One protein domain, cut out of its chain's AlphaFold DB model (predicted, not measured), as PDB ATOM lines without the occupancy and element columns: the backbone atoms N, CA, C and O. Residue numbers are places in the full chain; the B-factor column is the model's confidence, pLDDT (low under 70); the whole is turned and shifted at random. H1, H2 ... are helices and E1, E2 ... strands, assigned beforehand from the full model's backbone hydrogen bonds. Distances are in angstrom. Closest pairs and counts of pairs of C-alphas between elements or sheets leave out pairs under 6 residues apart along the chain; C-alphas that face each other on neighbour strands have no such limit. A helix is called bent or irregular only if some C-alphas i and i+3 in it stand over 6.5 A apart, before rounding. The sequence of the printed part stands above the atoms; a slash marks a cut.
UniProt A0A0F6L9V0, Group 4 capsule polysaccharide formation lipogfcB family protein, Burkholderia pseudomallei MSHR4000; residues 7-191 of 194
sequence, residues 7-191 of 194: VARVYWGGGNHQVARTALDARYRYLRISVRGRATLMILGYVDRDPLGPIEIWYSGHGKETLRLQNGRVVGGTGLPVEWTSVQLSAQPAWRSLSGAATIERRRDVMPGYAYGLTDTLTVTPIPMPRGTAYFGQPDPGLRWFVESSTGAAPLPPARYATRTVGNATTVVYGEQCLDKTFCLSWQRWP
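This is residues 7 to 191 of the 194 residues of the protein "Group 4 capsule polysaccharide formation lipogfcB family protein" of Burkholderia pseudomallei MSHR4000 (UniProt A0A0F6L9V0). A single long antiparallel sheet of twelve strands is curled like part of a barrel and folded back on itself, with E5 E4 E3 facing the run from E1 through E12 to E6 and its edge strands E5 and E6 brought close together. The small helix H1 packs on E2, the hinge of the fold, far from the middle of the domain. The printed part has 185 residues, with named elements in the order H1, then E1 to E12, and its class is mostly strand. The sheet's order is E5 E4 E3 E2 E1 E12 E11 E10 E9 E8 E7 E6. The whole is compact, with a radius of gyration of the C-alphas of 15.7 A and spans of 42 by 41 by 33 A.

From edge to edge the strongly twisted sheet holds E5, residues 73 to 78, E4, 66 to 70, E3, 55 to 60, E2, 38 to 48, E1, 30 to 35, E12, 184 to 190, E11, 169 to 178, E10, 159 to 166, E9, 144 to 152, E8, 115 to 127, E7, 102 to 111, and E6, 83 to 89. E1 to E5 form one meander, each strand the antiparallel neighbour of the one before, and E6 to E12 form another. E1 and E12 join the two meanders as antiparallel neighbours at 156 degrees, with N 32 and O 188 within hydrogen-bond range at 2.8 A. In the hairpin of E2 and E3, N 45 and O 57 are 2.9 A apart; in that of E7 and E8, N 106 and O 120 are 2.9 A apart. In this folded sheet, one sheet bent back into two leaves that face each other, 94 pairs of C-alphas lie within 11 A. The closest C-alphas of E5 and E6 are those of Gly 76 and Trp 84, 4.6 A apart. Those of E5 and E11 are Arg 73 and Gly 175, 7.3 A apart. H1, residues 16 to 21, is on the sheet over E2, at a height over the sheet of 8.2 A. It runs slantwise to the strands, at 35 degrees to E2 on the local plane; their closest C-alphas, Asn 16 and Ala 39, are 5.5 A apart. In H1 every O i to N i+4 pair is within hydrogen-bond range.

H1 begins at C-alpha 16, (-18.139, 5.844, 5.905). E8 is the longest strand by residues, 31.1 A from C-alpha 115 at (-26.066, -25.111, -2.731) to C-alpha 127, and bends by 61 degrees at residue 118. E2, 28.6 A, bends by 62 degrees at residue 45, and E11, 26.6 A, by 52 degrees at residue 174. E7 measures 27.9 A and E9 26.7 A. E12 ends at C-alpha 190, (-29.718, 6.871, 1.943).

The C-alphas farthest apart, those of Ala 23 and Ala 153, are 44.1 A apart. The printed part has no cut. The links E6 to E7 and E8 to E9 are long, with 12 and 16 residues. The mean pLDDT of the printed part is 91.1; residues 7 to 17 are under 70.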
ATOM      1  N   VAL A   7      -9.723  -9.163  -3.669       35.88
ATOM      2  CA  VAL A   7     -11.067  -9.036  -4.257       35.88
ATOM      3  C   VAL A   7     -11.979  -8.162  -3.383       35.88
ATOM      4  O   VAL A   7     -12.876  -7.511  -3.887       35.88
ATOM      5  N   ALA A   8     -11.724  -8.009  -2.081       35.62
ATOM      6  CA  ALA A   8     -12.495  -7.076  -1.248       35.62
ATOM      7  C   ALA A   8     -12.013  -5.611  -1.350       35.62
ATOM      8  O   ALA A   8     -12.692  -4.698  -0.869       35.62
ATOM      9  N   ARG A   9     -10.829  -5.363  -1.931       37.56
ATOM     10  CA  ARG A   9     -10.212  -4.026  -2.023       37.56
ATOM     11  C   ARG A   9     -10.657  -3.241  -3.257       37.56
ATOM     12  O   ARG A   9     -10.628  -2.018  -3.214       37.56
ATOM     13  N   VAL A  10     -11.094  -3.941  -4.303       41.56
ATOM     14  CA  VAL A  10     -11.445  -3.355  -5.609       41.56
ATOM     15  C   VAL A  10     -12.942  -3.008  -5.734       41.56
ATOM     16  O   VAL A  10     -13.315  -2.239  -6.609       41.56
ATOM     17  N   TYR A  11     -13.801  -3.506  -4.838       46.34
ATOM     18  CA  TYR A  11     -15.259  -3.527  -5.061       46.34
ATOM     19  C   TYR A  11     -16.082  -2.552  -4.205       46.34
ATOM     20  O   TYR A  11     -17.216  -2.231  -4.548       46.34
ATOM     21  N   TRP A  12     -15.533  -2.051  -3.098       49.78
ATOM     22  CA  TRP A  12     -16.285  -1.231  -2.144       49.78
ATOM     23  C   TRP A  12     -15.535   0.070  -1.883       49.78
ATOM     24  O   TRP A  12     -14.373   0.037  -1.476       49.78
ATOM     25  N   GLY A  13     -16.212   1.188  -2.166       49.59
ATOM     26  CA  GLY A  13     -15.716   2.558  -2.041       49.59
ATOM     27  C   GLY A  13     -15.205   2.931  -0.643       49.59
ATOM     28  O   GLY A  13     -15.090   2.100   0.258       49.59
ATOM     29  N   GLY A  14     -14.821   4.200  -0.491       56.59
ATOM     30  CA  GLY A  14     -14.057   4.682   0.661       56.59
ATOM     31  C   GLY A  14     -14.748   4.609   2.031       56.59
ATOM     32  O   GLY A  14     -15.765   3.953   2.244       56.59
ATOM     33  N   GLY A  15     -14.140   5.261   3.025       62.59
ATOM     34  CA  GLY A  15     -14.631   5.223   4.408       62.59
ATOM     35  C   GLY A  15     -16.050   5.788   4.557       62.59
ATOM     36  O   GLY A  15     -16.503   6.587   3.740       62.59
ATOM     37  N   ASN A  16     -16.748   5.431   5.640       66.06
ATOM     38  CA  ASN A  16     -18.139   5.844   5.905       66.06
ATOM     39  C   ASN A  16     -18.403   7.350   5.721       66.06
ATOM     40  O   ASN A  16     -19.437   7.742   5.185       66.06
ATOM     41  N   HIS A  17     -17.448   8.193   6.120       68.38
ATOM     42  CA  HIS A  17     -17.545   9.648   5.984       68.38
ATOM     43  C   HIS A  17     -17.449  10.148   4.538       68.38
ATOM     44  O   HIS A  17     -17.945  11.232   4.248       68.38
ATOM     45  N   GLN A  18     -16.839   9.380   3.632       74.44
ATOM     46  CA  GLN A  18     -16.787   9.721   2.215       74.44
ATOM     47  C   GLN A  18     -18.168   9.568   1.579       74.44
ATOM     48  O   GLN A  18     -18.637  10.506   0.947       74.44
ATOM     49  N   VAL A  19     -18.857   8.449   1.840       80.25
ATOM     50  CA  VAL A  19     -20.249   8.242   1.399       80.25
ATOM     51  C   VAL A  19     -21.166   9.359   1.903       80.25
ATOM     52  O   VAL A  19     -22.021   9.835   1.162       80.25
ATOM     53  N   ALA A  20     -20.953   9.817   3.139       79.56
ATOM     54  CA  ALA A  20     -21.763  10.874   3.736       79.56
ATOM     55  C   ALA A  20     -21.613  12.253   3.071       79.56
ATOM     56  O   ALA A  20     -22.507  13.084   3.193       79.56
ATOM     57  N   ARG A  21     -20.490  12.500   2.389       82.00
ATOM     58  CA  ARG A  21     -20.181  13.773   1.718       82.00
ATOM     59  C   ARG A  21     -20.400  13.719   0.207       82.00
ATOM     60  O   ARG A  21     -20.196  14.727  -0.464       82.00
ATOM     61  N   THR A  22     -20.771  12.561  -0.335       84.19
ATOM     62  CA  THR A  22     -21.053  12.412  -1.762       84.19
ATOM     63  C   THR A  22     -22.239  13.294  -2.140       84.19
ATOM     64  O   THR A  22     -23.320  13.153  -1.572       84.19
ATOM     65  N   ALA A  23     -22.045  14.184  -3.115       84.38
ATOM     66  CA  ALA A  23     -23.142  14.936  -3.707       84.38
ATOM     67  C   ALA A  23     -24.104  13.961  -4.405       84.38
ATOM     68  O   ALA A  23     -23.687  13.179  -5.262       84.38
ATOM     69  N   LEU A  24     -25.375  13.986  -4.003       87.62
ATOM     70  CA  LEU A  24     -26.413  13.112  -4.541       87.62
ATOM     71  C   LEU A  24     -27.270  13.877  -5.543       87.62
ATOM     72  O   LEU A  24     -27.635  15.028  -5.308       87.62
ATOM     73  N   ASP A  25     -27.637  13.210  -6.630       86.50
ATOM     74  CA  ASP A  25     -28.649  13.708  -7.549       86.50
ATOM     75  C   ASP A  25     -30.026  13.267  -7.038       86.50
ATOM     76  O   ASP A  25     -30.335  12.077  -6.968       86.50
ATOM     77  N   ALA A  26     -30.859  14.240  -6.669       88.94
ATOM     78  CA  ALA A  26     -32.159  14.016  -6.039       88.94
ATOM     79  C   ALA A  26     -33.161  13.237  -6.914       88.94
ATOM     80  O   ALA A  26     -34.183  12.777  -6.407       88.94
ATOM     81  N   ARG A  27     -32.886  13.065  -8.215       89.25
ATOM     82  CA  ARG A  27     -33.715  12.247  -9.116       89.25
ATOM     83  C   ARG A  27     -33.596  10.750  -8.834       89.25
ATOM     84  O   ARG A  27     -34.453   9.982  -9.266       89.25
ATOM     85  N   TYR A  28     -32.548  10.328  -8.130       91.56
ATOM     86  CA  TYR A  28     -32.282   8.924  -7.845       91.56
ATOM     87  C   TYR A  28     -32.533   8.576  -6.382       91.56
ATOM     88  O   TYR A  28     -32.408   9.396  -5.473       91.56
ATOM     89  N   ARG A  29     -32.853   7.300  -6.150       94.50
ATOM     90  CA  ARG A  29     -32.894   6.715  -4.808       94.50
ATOM     91  C   ARG A  29     -31.600   5.965  -4.551       94.50
ATOM     92  O   ARG A  29     -31.145   5.214  -5.415       94.50
ATOM     93  N   TYR A  30     -31.060   6.128  -3.347       95.25
ATOM     94  CA  TYR A  30     -29.777   5.557  -2.962       95.25
ATOM     95  C   TYR A  30     -29.908   4.582  -1.793       95.25
ATOM     96  O   TYR A  30     -30.746   4.726  -0.897       95.25
ATOM     97  N   LEU A  31     -29.023   3.593  -1.801       96.00
ATOM     98  CA  LEU A  31     -28.850   2.618  -0.739       96.00
ATOM     99  C   LEU A  31     -27.378   2.612  -0.348       96.00
ATOM    100  O   LEU A  31     -26.508   2.313  -1.165       96.00
ATOM    101  N   ARG A  32     -27.082   2.947   0.905       95.19
ATOM    102  CA  ARG A  32     -25.739   2.793   1.455       95.19
ATOM    103  C   ARG A  32     -25.538   1.329   1.802       95.19
ATOM    104  O   ARG A  32     -26.223   0.825   2.686       95.19
ATOM    105  N   ILE A  33     -24.576   0.681   1.158       94.44
ATOM    106  CA  ILE A  33     -24.128  -0.669   1.507       94.44
ATOM    107  C   ILE A  33     -22.851  -0.570   2.321       94.44
ATOM    108  O   ILE A  33     -21.980   0.229   1.985       94.44
ATOM    109  N   SER A  34     -22.715  -1.393   3.360       92.69
ATOM    110  CA  SER A  34     -21.446  -1.564   4.060       92.69
ATOM    111  C   SER A  34     -21.064  -3.026   4.242       92.69
ATOM    112  O   SER A  34     -21.869  -3.842   4.693       92.69
ATOM    113  N   VAL A  35     -19.806  -3.324   3.921       90.38
ATOM    114  CA  VAL A  35     -19.163  -4.634   4.057       90.38
ATOM    115  C   VAL A  35     -17.842  -4.420   4.788       90.38
ATOM    116  O   VAL A  35     -17.010  -3.622   4.353       90.38
ATOM    117  N   ARG A  36     -17.641  -5.115   5.917       86.50
ATOM    118  CA  ARG A  36     -16.400  -5.047   6.722       86.50
ATOM    119  C   ARG A  36     -15.931  -3.603   7.005       86.50
ATOM    120  O   ARG A  36     -14.751  -3.286   6.884       86.50
ATOM    121  N   GLY A  37     -16.869  -2.714   7.338       82.56
ATOM    122  CA  GLY A  37     -16.596  -1.318   7.708       82.56
ATOM    123  C   GLY A  37     -16.308  -0.358   6.545       82.56
ATOM    124  O   GLY A  37     -16.179   0.843   6.778       82.56
ATOM    125  N   ARG A  38     -16.246  -0.848   5.301       86.88
ATOM    126  CA  ARG A  38     -16.228  -0.012   4.092       86.88
ATOM    127  C   ARG A  38     -17.640   0.200   3.597       86.88
ATOM    128  O   ARG A  38     -18.478  -0.682   3.791       86.88
ATOM    129  N   ALA A  39     -17.908   1.345   2.983       89.06
ATOM    130  CA  ALA A  39     -19.235   1.656   2.486       89.06
ATOM    131  C   ALA A  39     -19.200   2.181   1.055       89.06
ATOM    132  O   ALA A  39     -18.268   2.861   0.639       89.06
ATOM    133  N   THR A  40     -20.261   1.888   0.315       89.62
ATOM    134  CA  THR A  40     -20.514   2.461  -1.006       89.62
ATOM    135  C   THR A  40     -21.989   2.811  -1.147       89.62
ATOM    136  O   THR A  40     -22.809   2.450  -0.297       89.62
ATOM    137  N   LEU A  41     -22.324   3.501  -2.231       91.56
ATOM    138  CA  LEU A  41     -23.700   3.743  -2.633       91.56
ATOM    139  C   LEU A  41     -24.079   2.817  -3.785       91.56
ATOM    140  O   LEU A  41     -23.309   2.618  -4.724       91.56
ATOM    141  N   MET A  42     -25.292   2.289  -3.701       94.94
ATOM    142  CA  MET A  42     -26.010   1.705  -4.821       94.94
ATOM    143  C   MET A  42     -27.173   2.616  -5.203       94.94
ATOM    144  O   MET A  42     -27.708   3.341  -4.358       94.94
ATOM    145  N   ILE A  43     -27.567   2.561  -6.469       94.88
ATOM    146  CA  ILE A  43     -28.678   3.327  -7.033       94.88
ATOM    147  C   ILE A  43     -29.811   2.363  -7.354       94.88
ATOM    148  O   ILE A  43     -29.574   1.268  -7.867       94.88
ATOM    149  N   LEU A  44     -31.044   2.753  -7.050       96.75
ATOM    150  CA  LEU A  44     -32.197   1.969  -7.464       96.75
ATOM    151  C   LEU A  44     -32.353   2.032  -8.984       96.75
ATOM    152  O   LEU A  44     -32.538   3.117  -9.532       96.75
ATOM    153  N   GLY A  45     -32.336   0.873  -9.642       95.38
ATOM    154  CA  GLY A  45     -32.613   0.771 -11.074       95.38
ATOM    155  C   GLY A  45     -34.110   0.704 -11.350       95.38
ATOM    156  O   GLY A  45     -34.673   1.592 -11.985       95.38
ATOM    157  N   TYR A  46     -34.768  -0.340 -10.848       95.25
ATOM    158  CA  TYR A  46     -36.200  -0.562 -11.050       95.25
ATOM    159  C   TYR A  46     -36.823  -1.353  -9.897       95.25
ATOM    160  O   TYR A  46     -36.143  -1.774  -8.955       95.25
ATOM    161  N   VAL A  47     -38.148  -1.490  -9.959       98.12
ATOM    162  CA  VAL A  47     -38.958  -2.205  -8.977       98.12
ATOM    163  C   VAL A  47     -39.845  -3.205  -9.704       98.12
ATOM    164  O   VAL A  47     -40.719  -2.804 -10.472       98.12
ATOM    165  N   ASP A  48     -39.640  -4.484  -9.421       97.31
ATOM    166  CA  ASP A  48     -40.500  -5.558  -9.902       97.31
ATOM    167  C   ASP A  48     -41.701  -5.753  -8.978       97.31
ATOM    168  O   ASP A  48     -41.655  -5.490  -7.769       97.31
ATOM    169  N   ARG A  49     -42.794  -6.247  -9.561       96.94
ATOM    170  CA  ARG A  49     -43.991  -6.649  -8.823       96.94
ATOM    171  C   ARG A  49     -43.882  -8.116  -8.440       96.94
ATOM    172  O   ARG A  49     -43.542  -8.946  -9.272       96.94
ATOM    173  N   ASP A  50     -44.253  -8.418  -7.206       96.25
ATOM    174  CA  ASP A  50     -44.333  -9.777  -6.686       96.25
ATOM    175  C   ASP A  50     -45.490  -9.859  -5.668       96.25
ATOM    176  O   ASP A  50     -45.767  -8.852  -5.000       96.25
ATOM    177  N   PRO A  51     -46.190 -11.005  -5.540       94.81
ATOM    178  CA  PRO A  51     -47.305 -11.161  -4.603       94.81
ATOM    179  C   PRO A  51     -46.963 -10.859  -3.137       94.81
ATOM    180  O   PRO A  51     -47.832 -10.398  -2.397       94.81
ATOM    181  N   LEU A  52     -45.714 -11.075  -2.707       95.19
ATOM    182  CA  LEU A  52     -45.260 -10.761  -1.345       95.19
ATOM    183  C   LEU A  52     -44.767  -9.316  -1.189       95.19
ATOM    184  O   LEU A  52     -44.313  -8.923  -0.112       95.19
ATOM    185  N   GLY A  53     -44.882  -8.508  -2.241       94.50
ATOM    186  CA  GLY A  53     -44.554  -7.089  -2.263       94.50
ATOM    187  C   GLY A  53     -43.398  -6.751  -3.204       94.50
ATOM    188  O   GLY A  53     -42.732  -7.644  -3.726       94.50
ATOM    189  N   PRO A  54     -43.158  -5.452  -3.438       96.38
ATOM    190  CA  PRO A  54     -42.220  -4.987  -4.451       96.38
ATOM    191  C   PRO A  54     -40.797  -5.486  -4.194       96.38
ATOM    192  O   PRO A  54     -40.314  -5.460  -3.055       96.38
ATOM    193  N   ILE A  55     -40.118  -5.879  -5.272       98.00
ATOM    194  CA  ILE A  55     -38.697  -6.224  -5.262       98.00
ATOM    195  C   ILE A  55     -37.936  -5.057  -5.875       98.00
ATOM    196  O   ILE A  55     -38.120  -4.722  -7.038       98.00
ATOM    197  N   GLU A  56     -37.081  -4.425  -5.088       98.38
ATOM    198  CA  GLU A  56     -36.212  -3.339  -5.522       98.38
ATOM    199  C   GLU A  56     -34.866  -3.891  -5.984       98.38
ATOM    200  O   GLU A  56     -34.227  -4.648  -5.247       98.38
ATOM    201  N   ILE A  57     -34.420  -3.489  -7.175       97.62
ATOM    202  CA  ILE A  57     -33.136  -3.905  -7.739       97.62
ATOM    203  C   ILE A  57     -32.170  -2.725  -7.672       97.62
ATOM    204  O   ILE A  57     -32.345  -1.703  -8.343       97.62
ATOM    205  N   TRP A  58     -31.138  -2.881  -6.851       97.56
ATOM    206  CA  TRP A  58     -30.108  -1.881  -6.598       97.56
ATOM    207  C   TRP A  58     -28.840  -2.230  -7.360       97.56
ATOM    208  O   TRP A  58     -28.411  -3.380  -7.319       97.56
ATOM    209  N   TYR A  59     -28.224  -1.239  -7.998       94.75
ATOM    210  CA  TYR A  59     -27.005  -1.384  -8.794       94.75
ATOM    211  C   TYR A  59     -25.841  -0.639  -8.159       94.75
ATOM    212  O   TYR A  59     -25.998   0.493  -7.695       94.75
ATOM    213  N   SER A  60     -24.659  -1.249  -8.157       90.75
ATOM    214  CA  SER A  60     -23.433  -0.531  -7.812       90.75
ATOM    215  C   SER A  60     -23.089   0.520  -8.872       90.75
ATOM    216  O   SER A  60     -23.532   0.442 -10.019       90.75
ATOM    217  N   GLY A  61     -22.248   1.494  -8.513       75.88
ATOM    218  CA  GLY A  61     -21.840   2.567  -9.430       75.88
ATOM    219  C   GLY A  61     -21.129   2.092 -10.706       75.88
ATOM    220  O   GLY A  61     -21.128   2.811 -11.697       75.88
ATOM    221  N   HIS A  62     -20.559   0.880 -10.707       75.06
ATOM    222  CA  HIS A  62     -19.933   0.270 -11.888       75.06
ATOM    223  C   HIS A  62     -20.822  -0.778 -12.579       75.06
ATOM    224  O   HIS A  62     -20.378  -1.403 -13.540       75.06
ATOM    225  N   GLY A  63     -22.051  -0.994 -12.091       74.31
ATOM    226  CA  GLY A  63     -23.046  -1.892 -12.686       74.31
ATOM    227  C   GLY A  63     -22.732  -3.388 -12.585       74.31
ATOM    228  O   GLY A  63     -23.440  -4.193 -13.182       74.31
ATOM    229  N   LYS A  64     -21.678  -3.769 -11.856       84.69
ATOM    230  CA  LYS A  64     -21.217  -5.160 -11.744       84.69
ATOM    231  C   LYS A  64     -21.927  -5.939 -10.644       84.69
ATOM    232  O   LYS A  64     -22.065  -7.152 -10.754       84.69
ATOM    233  N   GLU A  65     -22.392  -5.242  -9.613       91.88
ATOM    234  CA  GLU A  65     -23.068  -5.848  -8.474       91.88
ATOM    235  C   GLU A  65     -24.522  -5.402  -8.424       91.88
ATOM    236  O   GLU A  65     -24.833  -4.213  -8.571       91.88
ATOM    237  N   THR A  66     -25.401  -6.361  -8.143       95.06
ATOM    238  CA  THR A  66     -26.804  -6.091  -7.853       95.06
ATOM    239  C   THR A  66     -27.199  -6.634  -6.492       95.06
ATOM    240  O   THR A  66     -26.710  -7.677  -6.055       95.06
ATOM    241  N   LEU A  67     -28.101  -5.921  -5.822       97.19
ATOM    242  CA  LEU A  67     -28.767  -6.381  -4.610       97.19
ATOM    243  C   LEU A  67     -30.274  -6.273  -4.819       97.19
ATOM    244  O   LEU A  67     -30.777  -5.224  -5.223       97.19
ATOM    245  N   ARG A  68     -30.997  -7.353  -4.533       98.12
ATOM    246  CA  ARG A  68     -32.453  -7.421  -4.663       98.12
ATOM    247  C   ARG A  68     -33.069  -7.415  -3.275       98.12
ATOM    248  O   ARG A  68     -32.781  -8.302  -2.470       98.12
ATOM    249  N   LEU A  69     -33.906  -6.421  -2.996       98.25
ATOM    250  CA  LEU A  69     -34.577  -6.264  -1.709       98.25
ATOM    251  C   LEU A  69     -36.093  -6.370  -1.878       98.25
ATOM    252  O   LEU A  69     -36.690  -5.519  -2.527       98.25
ATOM    253  N   GLN A  70     -36.730  -7.353  -1.245       97.62
ATOM    254  CA  GLN A  70     -38.186  -7.429  -1.159       97.62
ATOM    255  C   GLN A  70     -38.642  -6.886   0.189       97.62
ATOM    256  O   GLN A  70     -38.313  -7.456   1.232       97.62
ATOM    257  N   ASN A  71     -39.345  -5.751   0.182       95.00
ATOM    258  CA  ASN A  71     -39.702  -5.011   1.403       95.00
ATOM    259  C   ASN A  71     -38.503  -4.792   2.352       95.00
ATOM    260  O   ASN A  71     -38.631  -4.814   3.575       95.00
ATOM    261  N   GLY A  72     -37.317  -4.590   1.768       95.69
ATOM    262  CA  GLY A  72     -36.063  -4.381   2.484       95.69
ATOM    263  C   GLY A  72     -35.392  -5.633   3.051       95.69
ATOM    264  O   GLY A  72     -34.395  -5.471   3.746       95.69
ATOM    265  N   ARG A  73     -35.875  -6.846   2.752       96.94
ATOM    266  CA  ARG A  73     -35.170  -8.115   3.017       96.94
ATOM    267  C   ARG A  73     -34.438  -8.581   1.761       96.94
ATOM    268  O   ARG A  73     -34.980  -8.451   0.667       96.94
ATOM    269  N   VAL A  74     -33.232  -9.130   1.896       97.56
ATOM    270  CA  VAL A  74     -32.465  -9.613   0.735       97.56
ATOM    271  C   VAL A  74     -33.143 -10.841   0.139       97.56
ATOM    272  O   VAL A  74     -33.327 -11.847   0.824       97.56
ATOM    273  N   VAL A  75     -33.464 -10.755  -1.149       97.50
ATOM    274  CA  VAL A  75     -34.003 -11.863  -1.952       97.50
ATOM    275  C   VAL A  75     -33.115 -12.217  -3.145       97.50
ATOM    276  O   VAL A  75     -33.459 -13.063  -3.964       97.50
ATOM    277  N   GLY A  76     -31.954 -11.576  -3.245       96.62
ATOM    278  CA  GLY A  76     -30.919 -11.969  -4.180       96.62
ATOM    279  C   GLY A  76     -29.749 -10.998  -4.211       96.62
ATOM    280  O   GLY A  76     -29.856  -9.855  -3.760       96.62
ATOM    281  N   GLY A  77     -28.639 -11.456  -4.769       95.44
ATOM    282  CA  GLY A  77     -27.476 -10.629  -5.048       95.44
ATOM    283  C   GLY A  77     -26.568 -11.307  -6.060       95.44
ATOM    284  O   GLY A  77     -26.333 -12.505  -5.951       95.44
ATOM    285  N   THR A  78     -26.077 -10.537  -7.026       93.62
ATOM    286  CA  THR A  78     -25.240 -11.011  -8.142       93.62
ATOM    287  C   THR A  78     -24.001 -10.133  -8.248       93.62
ATOM    288  O   THR A  78     -24.078  -8.940  -7.951       93.62
ATOM    289  N   GLY A  79     -22.865 -10.706  -8.645       91.06
ATOM    290  CA  GLY A  79     -21.561 -10.037  -8.664       91.06
ATOM    291  C   GLY A  79     -20.916  -9.909  -7.278       91.06
ATOM    292  O   GLY A  79     -19.876  -9.273  -7.129       91.06
ATOM    293  N   LEU A  80     -21.527 -10.498  -6.247       91.00
ATOM    294  CA  LEU A  80     -21.021 -10.489  -4.875       91.00
ATOM    295  C   LEU A  80     -20.094 -11.697  -4.638       91.00
ATOM    296  O   LEU A  80     -20.250 -12.721  -5.297       91.00
ATOM    297  N   PRO A  81     -19.174 -11.646  -3.653       90.88
ATOM    298  CA  PRO A  81     -18.352 -12.808  -3.288       90.88
ATOM    299  C   PRO A  81     -19.169 -14.054  -2.916       90.88
ATOM    300  O   PRO A  81     -18.701 -15.175  -3.100       90.88
ATOM    301  N   VAL A  82     -20.373 -13.837  -2.380       93.62
ATOM    302  CA  VAL A  82     -21.406 -14.849  -2.177       93.62
ATOM    303  C   VAL A  82     -22.688 -14.309  -2.780       93.62
ATOM    304  O   VAL A  82     -23.123 -13.210  -2.439       93.62
ATOM    305  N   GLU A  83     -23.295 -15.092  -3.652       94.25
ATOM    306  CA  GLU A  83     -24.514 -14.754  -4.356       94.25
ATOM    307  C   GLU A  83     -25.674 -15.569  -3.805       94.25
ATOM    308  O   GLU A  83     -25.578 -16.782  -3.615       94.25
ATOM    309  N   TRP A  84     -26.794 -14.893  -3.586       96.56
ATOM    310  CA  TRP A  84     -28.088 -15.553  -3.506       96.56
ATOM    311  C   TRP A  84     -28.747 -15.378  -4.864       96.56
ATOM    312  O   TRP A  84     -29.160 -14.272  -5.210       96.56
ATOM    313  N   THR A  85     -28.809 -16.442  -5.657       94.06
ATOM    314  CA  THR A  85     -29.368 -16.369  -7.018       94.06
ATOM    315  C   THR A  85     -30.892 -16.353  -7.000       94.06
ATOM    316  O   THR A  85     -31.530 -15.764  -7.871       94.06
ATOM    317  N   SER A  86     -31.473 -16.976  -5.978       92.44
ATOM    318  CA  SER A  86     -32.907 -17.156  -5.813       92.44
ATOM    319  C   SER A  86     -33.229 -17.258  -4.328       92.44
ATOM    320  O   SER A  86     -32.529 -17.941  -3.576       92.44
ATOM    321  N   VAL A  87     -34.276 -16.554  -3.898       97.12
ATOM    322  CA  VAL A  87     -34.831 -16.641  -2.548       97.12
ATOM    323  C   VAL A  87     -36.346 -16.595  -2.639       97.12
ATOM    324  O   VAL A  87     -36.904 -15.684  -3.246       97.12
ATOM    325  N   GLN A  88     -37.008 -17.536  -1.977       96.44
ATOM    326  CA  GLN A  88     -38.448 -17.521  -1.755       96.44
ATOM    327  C   GLN A  88     -38.713 -17.435  -0.260       96.44
ATOM    328  O   GLN A  88     -38.147 -18.189   0.531       96.44
ATOM    329  N   LEU A  89     -39.583 -16.513   0.124       96.94
ATOM    330  CA  LEU A  89     -40.072 -16.367   1.488       96.94
ATOM    331  C   LEU A  89     -41.508 -16.885   1.533       96.94
ATOM    332  O   LEU A  89     -42.250 -16.661   0.584       96.94
ATOM    333  N   SER A  90     -41.925 -17.536   2.617       97.31
ATOM    334  CA  SER A  90     -43.343 -17.902   2.773       97.31
ATOM    335  C   SER A  90     -44.226 -16.690   3.080       97.31
ATOM    336  O   SER A  90     -45.400 -16.667   2.724       97.31
ATOM    337  N   ALA A  91     -43.661 -15.673   3.735       96.75
ATOM    338  CA  ALA A  91     -44.334 -14.428   4.072       96.75
ATOM    339  C   ALA A  91     -43.331 -13.299   4.355       96.75
ATOM    340  O   ALA A  91     -42.131 -13.516   4.561       96.75
ATOM    341  N   GLN A  92     -43.852 -12.076   4.424       95.44
ATOM    342  CA  GLN A  92     -43.152 -10.931   5.000       95.44
ATOM    343  C   GLN A  92     -43.558 -10.758   6.468       95.44
ATOM    344  O   GLN A  92     -44.732 -10.955   6.791       95.44
ATOM    345  N   PRO A  93     -42.639 -10.359   7.369       94.88
ATOM    346  CA  PRO A  93     -43.022 -10.019   8.731       94.88
ATOM    347  C   PRO A  93     -44.025  -8.865   8.724       94.88
ATOM    348  O   PRO A  93     -43.834  -7.862   8.032       94.88
ATOM    349  N   ALA A  94     -45.066  -8.966   9.548       94.25
ATOM    350  CA  ALA A  94     -46.004  -7.874   9.782       94.25
ATOM    351  C   ALA A  94     -45.357  -6.794  10.672       94.25
ATOM    352  O   ALA A  94     -45.786  -6.565  11.800       94.25
ATOM    353  N   TRP A  95     -44.294  -6.141  10.183       94.69
ATOM    354  CA  TRP A  95     -43.400  -5.258  10.949       94.69
ATOM    355  C   TRP A  95     -44.132  -4.269  11.866       94.69
ATOM    356  O   TRP A  95     -43.722  -4.043  13.004       94.69
ATOM    357  N   ARG A  96     -45.243  -3.694  11.388       93.69
ATOM    358  CA  ARG A  96     -46.044  -2.721  12.139       93.69
ATOM    359  C   ARG A  96     -46.699  -3.318  13.382       93.69
ATOM    360  O   ARG A  96     -46.684  -2.677  14.427       93.69
ATOM    361  N   SER A  97     -47.275  -4.508  13.291       94.81
ATOM    362  CA  SER A  97     -48.035  -5.133  14.380       94.81
ATOM    363  C   SER A  97     -47.249  -6.205  15.134       94.81
ATOM    364  O   SER A  97     -47.722  -6.691  16.155       94.81
ATOM    365  N   LEU A  98     -46.050  -6.564  14.667       95.94
ATOM    366  CA  LEU A  98     -45.231  -7.603  15.279       95.94
ATOM    367  C   LEU A  98     -44.768  -7.182  16.683       95.94
ATOM    368  O   LEU A  98     -43.904  -6.314  16.824       95.94
ATOM    369  N   SER A  99     -45.358  -7.790  17.712       94.56
ATOM    370  CA  SER A  99     -45.031  -7.581  19.131       94.56
ATOM    371  C   SER A  99     -44.340  -8.786  19.780       94.56
ATOM    372  O   SER A  99     -43.681  -8.625  20.802       94.56
ATOM    373  N   GLY A 100     -44.454  -9.970  19.175       95.44
ATOM    374  CA  GLY A 100     -43.813 -11.214  19.605       95.44
ATOM    375  C   GLY A 100     -43.020 -11.873  18.477       95.44
ATOM    376  O   GLY A 100     -42.645 -11.216  17.507       95.44
ATOM    377  N   ALA A 101     -42.760 -13.173  18.606       97.06
ATOM    378  CA  ALA A 101     -42.082 -13.945  17.571       97.06
ATOM    379  C   ALA A 101     -43.003 -14.228  16.376       97.06
ATOM    380  O   ALA A 101     -44.165 -14.589  16.556       97.06
ATOM    381  N   ALA A 102     -42.465 -14.111  15.164       97.44
ATOM    382  CA  ALA A 102     -43.083 -14.614  13.940       97.44
ATOM    383  C   ALA A 102     -42.170 -15.637  13.270       97.44
ATOM    384  O   ALA A 102     -40.956 -15.431  13.189       97.44
ATOM    385  N   THR A 103     -42.771 -16.706  12.754       98.12
ATOM    386  CA  THR A 103     -42.064 -17.754  12.019       98.12
ATOM    387  C   THR A 103     -42.279 -17.579  10.524       98.12
ATOM    388  O   THR A 103     -43.409 -17.399  10.073       98.12
ATOM    389  N   ILE A 104     -41.193 -17.623   9.755       97.81
ATOM    390  CA  ILE A 104     -41.195 -17.515   8.292       97.81
ATOM    391  C   ILE A 104     -40.302 -18.616   7.737       97.81
ATOM    392  O   ILE A 104     -39.262 -18.920   8.309       97.81
ATOM    393  N   GLU A 105     -40.671 -19.186   6.602       98.00
ATOM    394  CA  GLU A 105     -39.807 -20.108   5.877       98.00
ATOM    395  C   GLU A 105     -39.062 -19.350   4.785       98.00
ATOM    396  O   GLU A 105     -39.621 -18.466   4.124       98.00
ATOM    397  N   ARG A 106     -37.788 -19.691   4.603       97.88
ATOM    398  CA  ARG A 106     -36.971 -19.205   3.494       97.88
ATOM    399  C   ARG A 106     -36.398 -20.385   2.739       97.88
ATOM    400  O   ARG A 106     -35.705 -21.206   3.331       97.88
ATOM    401  N   ARG A 107     -36.602 -20.402   1.427       97.81
ATOM    402  CA  ARG A 107     -35.822 -21.217   0.499       97.81
ATOM    403  C   ARG A 107     -34.810 -20.329  -0.205       97.81
ATOM    404  O   ARG A 107     -35.165 -19.218  -0.591       97.81
ATOM    405  N   ARG A 108     -33.565 -20.778  -0.348       97.00
ATOM    406  CA  ARG A 108     -32.532 -20.033  -1.074       97.00
ATOM    407  C   ARG A 108     -31.580 -20.932  -1.847       97.00
ATOM    408  O   ARG A 108     -31.277 -22.046  -1.419       97.00
ATOM    409  N   ASP A 109     -31.048 -20.360  -2.913       96.38
ATOM    410  CA  ASP A 109     -29.972 -20.917  -3.721       96.38
ATOM    411  C   ASP A 109     -28.723 -20.048  -3.556       96.38
ATOM    412  O   ASP A 109     -28.803 -18.818  -3.647       96.38
ATOM    413  N   VAL A 110     -27.578 -20.677  -3.278       94.94
ATOM    414  CA  VAL A 110     -26.341 -19.978  -2.899       94.94
ATOM    415  C   VAL A 110     -25.177 -20.364  -3.809       94.94
ATOM    416  O   VAL A 110     -24.927 -21.547  -4.062       94.94
ATOM    417  N   MET A 111     -24.424 -19.354  -4.249       92.81
ATOM    418  CA  MET A 111     -23.140 -19.504  -4.937       92.81
ATOM    419  C   MET A 111     -22.039 -18.708  -4.216       92.81
ATOM    420  O   MET A 111     -22.345 -17.693  -3.593       92.81
ATOM    421  N   PRO A 112     -20.760 -19.115  -4.305       88.62
ATOM    422  CA  PRO A 112     -20.257 -20.332  -4.950       88.62
ATOM    423  C   PRO A 112     -20.621 -21.611  -4.171       88.62
ATOM    424  O   PRO A 112     -21.040 -21.554  -3.020       88.62
ATOM    425  N   GLY A 113     -20.457 -22.778  -4.804       84.75
ATOM    426  CA  GLY A 113     -20.693 -24.087  -4.174       84.75
ATOM    427  C   GLY A 113     -22.019 -24.764  -4.533       84.75
ATOM    428  O   GLY A 113     -22.253 -25.875  -4.070       84.75
ATOM    429  N   TYR A 114     -22.843 -24.138  -5.383       84.31
ATOM    430  CA  TYR A 114     -24.051 -24.740  -5.967       84.31
ATOM    431  C   TYR A 114     -25.009 -25.344  -4.923       84.31
ATOM    432  O   TYR A 114     -25.588 -26.412  -5.123       84.31
ATOM    433  N   ALA A 115     -25.171 -24.663  -3.786       90.75
ATOM    434  CA  ALA A 115     -26.066 -25.111  -2.731       90.75
ATOM    435  C   ALA A 115     -27.497 -24.667  -3.057       90.75
ATOM    436  O   ALA A 115     -27.896 -23.541  -2.759       90.75
ATOM    437  N   TYR A 116     -28.247 -25.561  -3.697       92.69
ATOM    438  CA  TYR A 116     -29.615 -25.314  -4.139       92.69
ATOM    439  C   TYR A 116     -30.654 -25.767  -3.117       92.69
ATOM    440  O   TYR A 116     -30.501 -26.788  -2.444       92.69
ATOM    441  N   GLY A 117     -31.754 -25.024  -3.042       94.38
ATOM    442  CA  GLY A 117     -32.945 -25.376  -2.288       94.38
ATOM    443  C   GLY A 117     -32.736 -25.430  -0.779       94.38
ATOM    444  O   GLY A 117     -33.513 -26.109  -0.102       94.38
ATOM    445  N   LEU A 118     -31.727 -24.729  -0.248       95.94
ATOM    446  CA  LEU A 118     -31.508 -24.640   1.192       95.94
ATOM    447  C   LEU A 118     -32.753 -24.049   1.842       95.94
ATOM    448  O   LEU A 118     -33.227 -22.992   1.429       95.94
ATOM    449  N   THR A 119     -33.266 -24.735   2.855       97.12
ATOM    450  CA  THR A 119     -34.458 -24.309   3.584       97.12
ATOM    451  C   THR A 119     -34.067 -23.895   4.995       97.12
ATOM    452  O   THR A 119     -33.375 -24.639   5.695       97.12
ATOM    453  N   ASP A 120     -34.513 -22.708   5.395       96.88
ATOM    454  CA  ASP A 120     -34.407 -22.196   6.752       96.88
ATOM    455  C   ASP A 120     -35.802 -21.993   7.350       96.88
ATOM    456  O   ASP A 120     -36.706 -21.468   6.693       96.88
ATOM    457  N   THR A 121     -35.927 -22.286   8.639       98.38
ATOM    458  CA  THR A 121     -36.980 -21.720   9.481       98.38
ATOM    459  C   THR A 121     -36.423 -20.475  10.156       98.38
ATOM    460  O   THR A 121     -35.394 -20.516  10.835       98.38
ATOM    461  N   LEU A 122     -37.085 -19.350   9.935       98.50
ATOM    462  CA  LEU A 122     -36.706 -18.044  10.445       98.50
ATOM    463  C   LEU A 122     -37.615 -17.669  11.600       98.50
ATOM    464  O   LEU A 122     -38.831 -17.789  11.491       98.50
ATOM    465  N   THR A 123     -37.029 -17.170  12.681       98.62
ATOM    466  CA  THR A 123     -37.764 -16.577  13.799       98.62
ATOM    467  C   THR A 123     -37.418 -15.100  13.880       98.62
ATOM    468  O   THR A 123     -36.266 -14.752  14.138       98.62
ATOM    469  N   VAL A 124     -38.410 -14.240  13.655       98.62
ATOM    470  CA  VAL A 124     -38.273 -12.782  13.724       98.62
ATOM    471  C   VAL A 124     -38.862 -12.287  15.034       98.62
ATOM    472  O   VAL A 124     -40.037 -12.532  15.306       98.62
ATOM    473  N   THR A 125     -38.076 -11.572  15.835       98.50
ATOM    474  CA  THR A 125     -38.519 -11.002  17.114       98.50
ATOM    475  C   THR A 125     -38.167  -9.518  17.217       98.50
ATOM    476  O   THR A 125     -37.114  -9.096  16.731       98.50
ATOM    477  N   PRO A 126     -39.026  -8.695  17.847       98.38
ATOM    478  CA  PRO A 126     -38.677  -7.325  18.182       98.38
ATOM    479  C   PRO A 126     -37.580  -7.290  19.252       98.38
ATOM    480  O   PRO A 126     -37.587  -8.080  20.195       98.38
ATOM    481  N   ILE A 127     -36.652  -6.347  19.111       97.88
ATOM    482  CA  ILE A 127     -35.547  -6.101  20.046       97.88
ATOM    483  C   ILE A 127     -35.377  -4.592  20.282       97.88
ATOM    484  O   ILE A 127     -35.810  -3.789  19.451       97.88
ATOM    485  N   PRO A 128     -34.736  -4.163  21.385       95.81
ATOM    486  CA  PRO A 128     -34.234  -2.793  21.485       95.81
ATOM    487  C   PRO A 128     -33.158  -2.528  20.420       95.81
ATOM    488  O   PRO A 128     -32.629  -3.465  19.818       95.81
ATOM    489  N   MET A 129     -32.792  -1.256  20.216       94.06
ATOM    490  CA  MET A 129     -31.688  -0.890  19.320       94.06
ATOM    491  C   MET A 129     -30.423  -1.692  19.687       94.06
ATOM    492  O   MET A 129     -29.899  -1.538  20.796       94.06
ATOM    493  N   PRO A 130     -29.923  -2.557  18.788       94.50
ATOM    494  CA  PRO A 130     -28.778  -3.393  19.085       94.50
ATOM    495  C   PRO A 130     -27.483  -2.579  19.033       94.50
ATOM    496  O   PRO A 130     -27.359  -1.591  18.310       94.50
ATOM    497  N   ARG A 131     -26.478  -3.026  19.790       91.75
ATOM    498  CA  ARG A 131     -25.108  -2.500  19.695       91.75
ATOM    499  C   ARG A 131     -24.371  -3.125  18.505       91.75
ATOM    500  O   ARG A 131     -24.720  -4.213  18.047       91.75
ATOM    501  N   GLY A 132     -23.320  -2.453  18.035       90.12
ATOM    502  CA  GLY A 132     -22.431  -2.992  16.997       90.12
ATOM    503  C   GLY A 132     -23.117  -3.195  15.645       90.12
ATOM    504  O   GLY A 132     -22.841  -4.180  14.966       90.12
ATOM    505  N   THR A 133     -24.055  -2.320  15.286       92.75
ATOM    506  CA  THR A 133     -24.615  -2.251  13.931       92.75
ATOM    507  C   THR A 133     -23.749  -1.340  13.067       92.75
ATOM    508  O   THR A 133     -23.003  -0.497  13.567       92.75
ATOM    509  N   ALA A 134     -23.874  -1.480  11.750       92.62
ATOM    510  CA  ALA A 134     -23.297  -0.544  10.783       92.62
ATOM    511  C   ALA A 134     -24.258   0.608  10.419       92.62
ATOM    512  O   ALA A 134     -24.055   1.281   9.395       92.62
ATOM    513  N   TYR A 135     -25.309   0.809  11.229       93.81
ATOM    514  CA  TYR A 135     -26.231   1.928  11.083       93.81
ATOM    515  C   TYR A 135     -25.455   3.240  11.186       93.81
ATOM    516  O   TYR A 135     -24.662   3.442  12.106       93.81
ATOM    517  N   PHE A 136     -25.654   4.117  10.211       91.69
ATOM    518  CA  PHE A 136     -24.918   5.366  10.089       91.69
ATOM    519  C   PHE A 136     -25.875   6.545  10.126       91.69
ATOM    520  O   PHE A 136     -26.727   6.669   9.252       91.69
ATOM    521  N   GLY A 137     -25.697   7.434  11.094       88.75
ATOM    522  CA  GLY A 137     -26.565   8.583  11.327       88.75
ATOM    523  C   GLY A 137     -26.794   8.774  12.820       88.75
ATOM    524  O   GLY A 137     -26.281   8.008  13.637       88.75
ATOM    525  N   GLN A 138     -27.561   9.800  13.175       87.69
ATOM    526  CA  GLN A 138     -27.961   9.987  14.566       87.69
ATOM    527  C   GLN A 138     -28.897   8.851  15.005       87.69
ATOM    528  O   GLN A 138     -29.694   8.374  14.184       87.69
ATOM    529  N   PRO A 139     -28.811   8.402  16.272       84.69
ATOM    530  CA  PRO A 139     -29.804   7.502  16.841       84.69
ATOM    531  C   PRO A 139     -31.206   8.079  16.643       84.69
ATOM    532  O   PRO A 139     -31.461   9.231  16.987       84.69
ATOM    533  N   ASP A 140     -32.101   7.281  16.072       89.19
ATOM    534  CA  ASP A 140     -33.481   7.680  15.821       89.19
ATOM    535  C   ASP A 140     -34.418   6.857  16.724       89.19
ATOM    536  O   ASP A 140     -34.571   5.650  16.500       89.19
ATOM    537  N   PRO A 141     -35.043   7.480  17.744       88.69
ATOM    538  CA  PRO A 141     -35.953   6.789  18.656       88.69
ATOM    539  C   PRO A 141     -37.249   6.323  17.973       88.69
ATOM    540  O   PRO A 141     -37.964   5.495  18.534       88.69
ATOM    541  N   GLY A 142     -37.557   6.810  16.765       92.19
ATOM    542  CA  GLY A 142     -38.681   6.347  15.953       92.19
ATOM    543  C   GLY A 142     -38.438   5.006  15.249       92.19
ATOM    544  O   GLY A 142     -39.359   4.474  14.619       92.19
ATOM    545  N   LEU A 143     -37.224   4.448  15.330       96.00
ATOM    546  CA  LEU A 143     -36.908   3.154  14.731       96.00
ATOM    547  C   LEU A 143     -37.312   1.991  15.630       96.00
ATOM    548  O   LEU A 143     -36.935   1.910  16.799       96.00
ATOM    549  N   ARG A 144     -38.000   1.016  15.034       97.56
ATOM    550  CA  ARG A 144     -38.269  -0.283  15.656       97.56
ATOM    551  C   ARG A 144     -37.316  -1.326  15.108       97.56
ATOM    552  O   ARG A 144     -37.214  -1.477  13.888       97.56
ATOM    553  N   TRP A 145     -36.654  -2.038  16.010       98.12
ATOM    554  CA  TRP A 145     -35.617  -3.002  15.679       98.12
ATOM    555  C   TRP A 145     -36.107  -4.433  15.829       98.12
ATOM    556  O   TRP A 145     -36.921  -4.749  16.698       98.12
ATOM    557  N   PHE A 146     -35.588  -5.296  14.967       98.56
ATOM    558  CA  PHE A 146     -35.916  -6.709  14.926       98.56
ATOM    559  C   PHE A 146     -34.654  -7.527  14.696       98.56
ATOM    560  O   PHE A 146     -33.740  -7.082  13.996       98.56
ATOM    561  N   VAL A 147     -34.628  -8.729  15.260       98.62
ATOM    562  CA  VAL A 147     -33.640  -9.762  14.949       98.62
ATOM    563  C   VAL A 147     -34.344 -10.917  14.252       98.62
ATOM    564  O   VAL A 147     -35.459 -11.283  14.615       98.62
ATOM    565  N   GLU A 148     -33.700 -11.472  13.237       98.56
ATOM    566  CA  GLU A 148     -34.110 -12.689  12.551       98.56
ATOM    567  C   GLU A 148     -33.045 -13.756  12.797       98.56
ATOM    568  O   GLU A 148     -31.916 -13.654  12.315       98.56
ATOM    569  N   SER A 149     -33.415 -14.786  13.548       98.25
ATOM    570  CA  SER A 149     -32.594 -15.979  13.751       98.25
ATOM    571  C   SER A 149     -33.001 -17.053  12.751       98.25
ATOM    572  O   SER A 149     -34.179 -17.168  12.418       98.25
ATOM    573  N   SER A 150     -32.045 -17.862  12.295       97.31
ATOM    574  CA  SER A 150     -32.307 -18.946  11.344       97.31
ATOM    575  C   SER A 150     -31.892 -20.302  11.900       97.31
ATOM    576  O   SER A 150     -30.833 -20.436  12.514       97.31
ATOM    577  N   THR A 151     -32.722 -21.312  11.656       97.44
ATOM    578  CA  THR A 151     -32.422 -22.729  11.891       97.44
ATOM    579  C   THR A 151     -32.584 -23.501  10.587       97.44
ATOM    580  O   THR A 151     -33.415 -23.141   9.758       97.44
ATOM    581  N   GLY A 152     -31.816 -24.572  10.396       93.44
ATOM    582  CA  GLY A 152     -31.843 -25.371   9.171       93.44
ATOM    583  C   GLY A 152     -30.523 -26.103   8.951       93.44
ATOM    584  O   GLY A 152     -29.695 -26.177   9.859       93.44
ATOM    585  N   ALA A 153     -30.308 -26.617   7.740       90.44
ATOM    586  CA  ALA A 153     -29.077 -27.335   7.391       90.44
ATOM    587  C   ALA A 153     -27.840 -26.415   7.317       90.44
ATOM    588  O   ALA A 153     -26.721 -26.840   7.594       90.44
ATOM    589  N   ALA A 154     -28.040 -25.144   6.964       92.25
ATOM    590  CA  ALA A 154     -26.978 -24.153   6.827       92.25
ATOM    591  C   ALA A 154     -27.393 -22.821   7.477       92.25
ATOM    592  O   ALA A 154     -27.570 -21.832   6.763       92.25
ATOM    593  N   PRO A 155     -27.577 -22.781   8.812       94.88
ATOM    594  CA  PRO A 155     -28.058 -21.590   9.494       94.88
ATOM    595  C   PRO A 155     -27.031 -20.465   9.376       94.88
ATOM    596  O   PRO A 155     -25.813 -20.688   9.425       94.88
ATOM    597  N   LEU A 156     -27.542 -19.249   9.235       97.00
ATOM    598  CA  LEU A 156     -26.750 -18.034   9.158       97.00
ATOM    599  C   LEU A 156     -26.753 -17.282  10.484       97.00
ATOM    600  O   LEU A 156     -27.703 -17.417  11.264       97.00
ATOM    601  N   PRO A 157     -25.712 -16.462  10.728       97.06
ATOM    602  CA  PRO A 157     -25.723 -15.515  11.830       97.06
ATOM    603  C   PRO A 157     -26.998 -14.658  11.821       97.06
ATOM    604  O   PRO A 157     -27.526 -14.379  10.738       97.06
ATOM    605  N   PRO A 158     -27.487 -14.224  12.997       97.62
ATOM    606  CA  PRO A 158     -28.713 -13.447  13.079       97.62
ATOM    607  C   PRO A 158     -28.663 -12.192  12.206       97.62
ATOM    608  O   PRO A 158     -27.708 -11.414  12.273       97.62
ATOM    609  N   ALA A 159     -29.712 -11.988  11.416       98.25
ATOM    610  CA  ALA A 159     -29.925 -10.745  10.694       98.25
ATOM    611  C   ALA A 159     -30.617  -9.727  11.608       98.25
ATOM    612  O   ALA A 159     -31.336 -10.098  12.538       98.25
ATOM    613  N   ARG A 160     -30.400  -8.436  11.365       98.31
ATOM    614  CA  ARG A 160     -31.033  -7.352  12.127       98.31
ATOM    615  C   ARG A 160     -31.661  -6.357  11.167       98.31
ATOM    616  O   ARG A 160     -31.079  -6.039  10.136       98.31
ATOM    617  N   TYR A 161     -32.837  -5.855  11.519       98.50
ATOM    618  CA  TYR A 161     -33.592  -4.908  10.704       98.50
ATOM    619  C   TYR A 161     -34.060  -3.742  11.565       98.50
ATOM    620  O   TYR A 161     -34.499  -3.948  12.695       98.50
ATOM    621  N   ALA A 162     -34.006  -2.530  11.019       98.00
ATOM    622  CA  ALA A 162     -34.666  -1.368  11.596       98.00
ATOM    623  C   ALA A 162     -35.761  -0.888  10.649       98.00
ATOM    624  O   ALA A 162     -35.542  -0.712   9.444       98.00
ATOM    625  N   THR A 163     -36.940  -0.650  11.205       97.56
ATOM    626  CA  THR A 163     -38.102  -0.164  10.470       97.56
ATOM    627  C   THR A 163     -38.510   1.210  10.963       97.56
ATOM    628  O   THR A 163     -38.378   1.518  12.149       97.56
ATOM    629  N   ARG A 164     -39.048   2.015  10.053       95.94
ATOM    630  CA  ARG A 164     -39.723   3.270  10.367       95.94
ATOM    631  C   ARG A 164     -41.164   3.182   9.900       95.94
ATOM    632  O   ARG A 164     -41.431   2.653   8.823       95.94
ATOM    633  N   THR A 165     -42.077   3.711  10.706       94.56
ATOM    634  CA  THR A 165     -43.482   3.855  10.322       94.56
ATOM    635  C   THR A 165     -43.811   5.330  10.143       94.56
ATOM    636  O   THR A 165     -43.591   6.117  11.058       94.56
ATOM    637  N   VAL A 166     -44.327   5.696   8.970       91.31
ATOM    638  CA  VAL A 166     -44.831   7.041   8.663       91.31
ATOM    639  C   VAL A 166     -46.278   6.895   8.204       91.31
ATOM    640  O   VAL A 166     -46.561   6.251   7.192       91.31
ATOM    641  N   GLY A 167     -47.213   7.440   8.985       90.56
ATOM    642  CA  GLY A 167     -48.642   7.196   8.786       90.56
ATOM    643  C   GLY A 167     -48.964   5.699   8.859       90.56
ATOM    644  O   GLY A 167     -48.725   5.052   9.878       90.56
ATOM    645  N   ASN A 168     -49.490   5.142   7.765       89.00
ATOM    646  CA  ASN A 168     -49.814   3.716   7.662       89.00
ATOM    647  C   ASN A 168     -48.726   2.860   6.998       89.00
ATOM    648  O   ASN A 168     -48.867   1.637   6.967       89.00
ATOM    649  N   ALA A 169     -47.658   3.474   6.487       90.50
ATOM    650  CA  ALA A 169     -46.587   2.774   5.796       90.50
ATOM    651  C   ALA A 169     -45.449   2.434   6.763       90.50
ATOM    652  O   ALA A 169     -44.914   3.318   7.432       90.50
ATOM    653  N   THR A 170     -45.055   1.161   6.805       94.81
ATOM    654  CA  THR A 170     -43.862   0.700   7.522       94.81
ATOM    655  C   THR A 170     -42.817   0.251   6.514       94.81
ATOM    656  O   THR A 170     -43.093  -0.579   5.652       94.81
ATOM    657  N   THR A 171     -41.608   0.790   6.624       95.00
ATOM    658  CA  THR A 171     -40.504   0.501   5.704       95.00
ATOM    659  C   THR A 171     -39.277   0.073   6.486       95.00
ATOM    660  O   THR A 171     -38.925   0.693   7.488       95.00
ATOM    661  N   VAL A 172     -38.593  -0.966   6.007       97.44
ATOM    662  CA  VAL A 172     -37.248  -1.319   6.469       97.44
ATOM    663  C   VAL A 172     -36.273  -0.261   5.945       97.44
ATOM    664  O   VAL A 172     -36.028  -0.153   4.738       97.44
ATOM    665  N   VAL A 173     -35.742   0.546   6.861       97.12
ATOM    666  CA  VAL A 173     -34.796   1.630   6.554       97.12
ATOM    667  C   VAL A 173     -33.344   1.193   6.713       97.12
ATOM    668  O   VAL A 173     -32.454   1.800   6.120       97.12
ATOM    669  N   TYR A 174     -33.115   0.124   7.474       98.12
ATOM    670  CA  TYR A 174     -31.817  -0.497   7.687       98.12
ATOM    671  C   TYR A 174     -31.977  -2.011   7.773       98.12
ATOM    672  O   TYR A 174     -32.934  -2.500   8.377       98.12
ATOM    673  N   GLY A 175     -31.019  -2.742   7.221       98.31
ATOM    674  CA  GLY A 175     -30.874  -4.168   7.440       98.31
ATOM    675  C   GLY A 175     -29.409  -4.573   7.446       98.31
ATOM    676  O   GLY A 175     -28.553  -3.900   6.874       98.31
ATOM    677  N   GLU A 176     -29.112  -5.681   8.097       98.06
ATOM    678  CA  GLU A 176     -27.828  -6.356   8.004       98.06
ATOM    679  C   GLU A 176     -28.033  -7.852   8.131       98.06
ATOM    680  O   GLU A 176     -28.832  -8.321   8.941       98.06
ATOM    681  N   GLN A 177     -27.319  -8.601   7.306       97.50
ATOM    682  CA  GLN A 177     -27.350 -10.051   7.339       97.50
ATOM    683  C   GLN A 177     -26.086 -10.610   6.708       97.50
ATOM    684  O   GLN A 177     -25.345  -9.912   6.007       97.50
ATOM    685  N   CYS A 178     -25.890 -11.905   6.896       96.75
ATOM    686  CA  CYS A 178     -24.915 -12.646   6.127       96.75
ATOM    687  C   CYS A 178     -25.575 -13.385   4.962       96.75
ATOM    688  O   CYS A 178     -26.764 -13.701   5.021       96.75
ATOM    689  N   LEU A 179     -24.824 -13.598   3.881       95.31
ATOM    690  CA  LEU A 179     -25.245 -14.446   2.758       95.31
ATOM    691  C   LEU A 179     -24.688 -15.868   2.906       95.31
ATOM    692  O   LEU A 179     -25.322 -16.832   2.487       95.31
ATOM    693  N   ASP A 180     -23.552 -16.002   3.586       92.81
ATOM    694  CA  ASP A 180     -23.020 -17.241   4.149       92.81
ATOM    695  C   ASP A 180     -22.420 -16.950   5.543       92.81
ATOM    696  O   ASP A 180     -22.687 -15.911   6.139       92.81
ATOM    697  N   LYS A 181     -21.590 -17.837   6.100       91.38
ATOM    698  CA  LYS A 181     -20.943 -17.593   7.404       91.38
ATOM    699  C   LYS A 181     -19.767 -16.605   7.349       91.38
ATOM    700  O   LYS A 181     -19.267 -16.218   8.402       91.38
ATOM    701  N   THR A 182     -19.290 -16.223   6.164       90.44
ATOM    702  CA  THR A 182     -18.026 -15.484   5.969       90.44
ATOM    703  C   THR A 182     -18.205 -14.103   5.330       90.44
ATOM    704  O   THR A 182     -17.305 -13.247   5.391       90.44
ATOM    705  N   PHE A 183     -19.379 -13.863   4.751       94.00
ATOM    706  CA  PHE A 183     -19.748 -12.679   4.006       94.00
ATOM    707  C   PHE A 183     -21.054 -12.097   4.546       94.00
ATOM    708  O   PHE A 183     -22.150 -12.607   4.309       94.00
ATOM    709  N   CYS A 184     -20.906 -10.983   5.263       95.62
ATOM    710  CA  CYS A 184     -22.007 -10.194   5.789       95.62
ATOM    711  C   CYS A 184     -21.981  -8.787   5.216       95.62
ATOM    712  O   CYS A 184     -20.915  -8.195   5.010       95.62
ATOM    713  N   LEU A 185     -23.174  -8.259   4.988       96.44
ATOM    714  CA  LEU A 185     -23.393  -6.928   4.462       96.44
ATOM    715  C   LEU A 185     -24.516  -6.253   5.246       96.44
ATOM    716  O   LEU A 185     -25.413  -6.898   5.789       96.44
ATOM    717  N   SER A 186     -24.466  -4.931   5.276       97.31
ATOM    718  CA  SER A 186     -25.553  -4.089   5.761       97.31
ATOM    719  C   SER A 186     -25.987  -3.129   4.670       97.31
ATOM    720  O   SER A 186     -25.184  -2.753   3.817       97.31
ATOM    721  N   TRP A 187     -27.252  -2.740   4.701       97.56
ATOM    722  CA  TRP A 187     -27.844  -1.773   3.798       97.56
ATOM    723  C   TRP A 187     -28.671  -0.775   4.584       97.56
ATOM    724  O   TRP A 187     -29.314  -1.102   5.580       97.56
ATOM    725  N   GLN A 188     -28.666   0.464   4.118       97.06
ATOM    726  CA  GLN A 188     -29.411   1.542   4.732       97.06
ATOM    727  C   GLN A 188     -29.945   2.467   3.653       97.06
ATOM    728  O   GLN A 188     -29.189   2.887   2.774       97.06
ATOM    729  N   ARG A 189     -31.235   2.802   3.721       96.00
ATOM    730  CA  ARG A 189     -31.817   3.843   2.867       96.00
ATOM    731  C   ARG A 189     -31.009   5.124   3.049       96.00
ATOM    732  O   ARG A 189     -30.663   5.477   4.178       96.00
ATOM    733  N   TRP A 190     -30.656   5.758   1.938       93.75
ATOM    734  CA  TRP A 190     -29.718   6.871   1.943       93.75
ATOM    735  C   TRP A 190     -30.268   8.074   1.165       93.75
ATOM    736  O   TRP A 190     -30.777   7.876   0.059       93.75
ATOM    737  N   PRO A 191     -30.136   9.306   1.692       90.88
ATOM    738  CA  PRO A 191     -29.609   9.665   3.018       90.88
ATOM    739  C   PRO A 191     -30.548   9.266   4.173       90.88
ATOM    740  O   PRO A 191     -31.715   8.939   3.965       90.88
TER     741      PRO A 191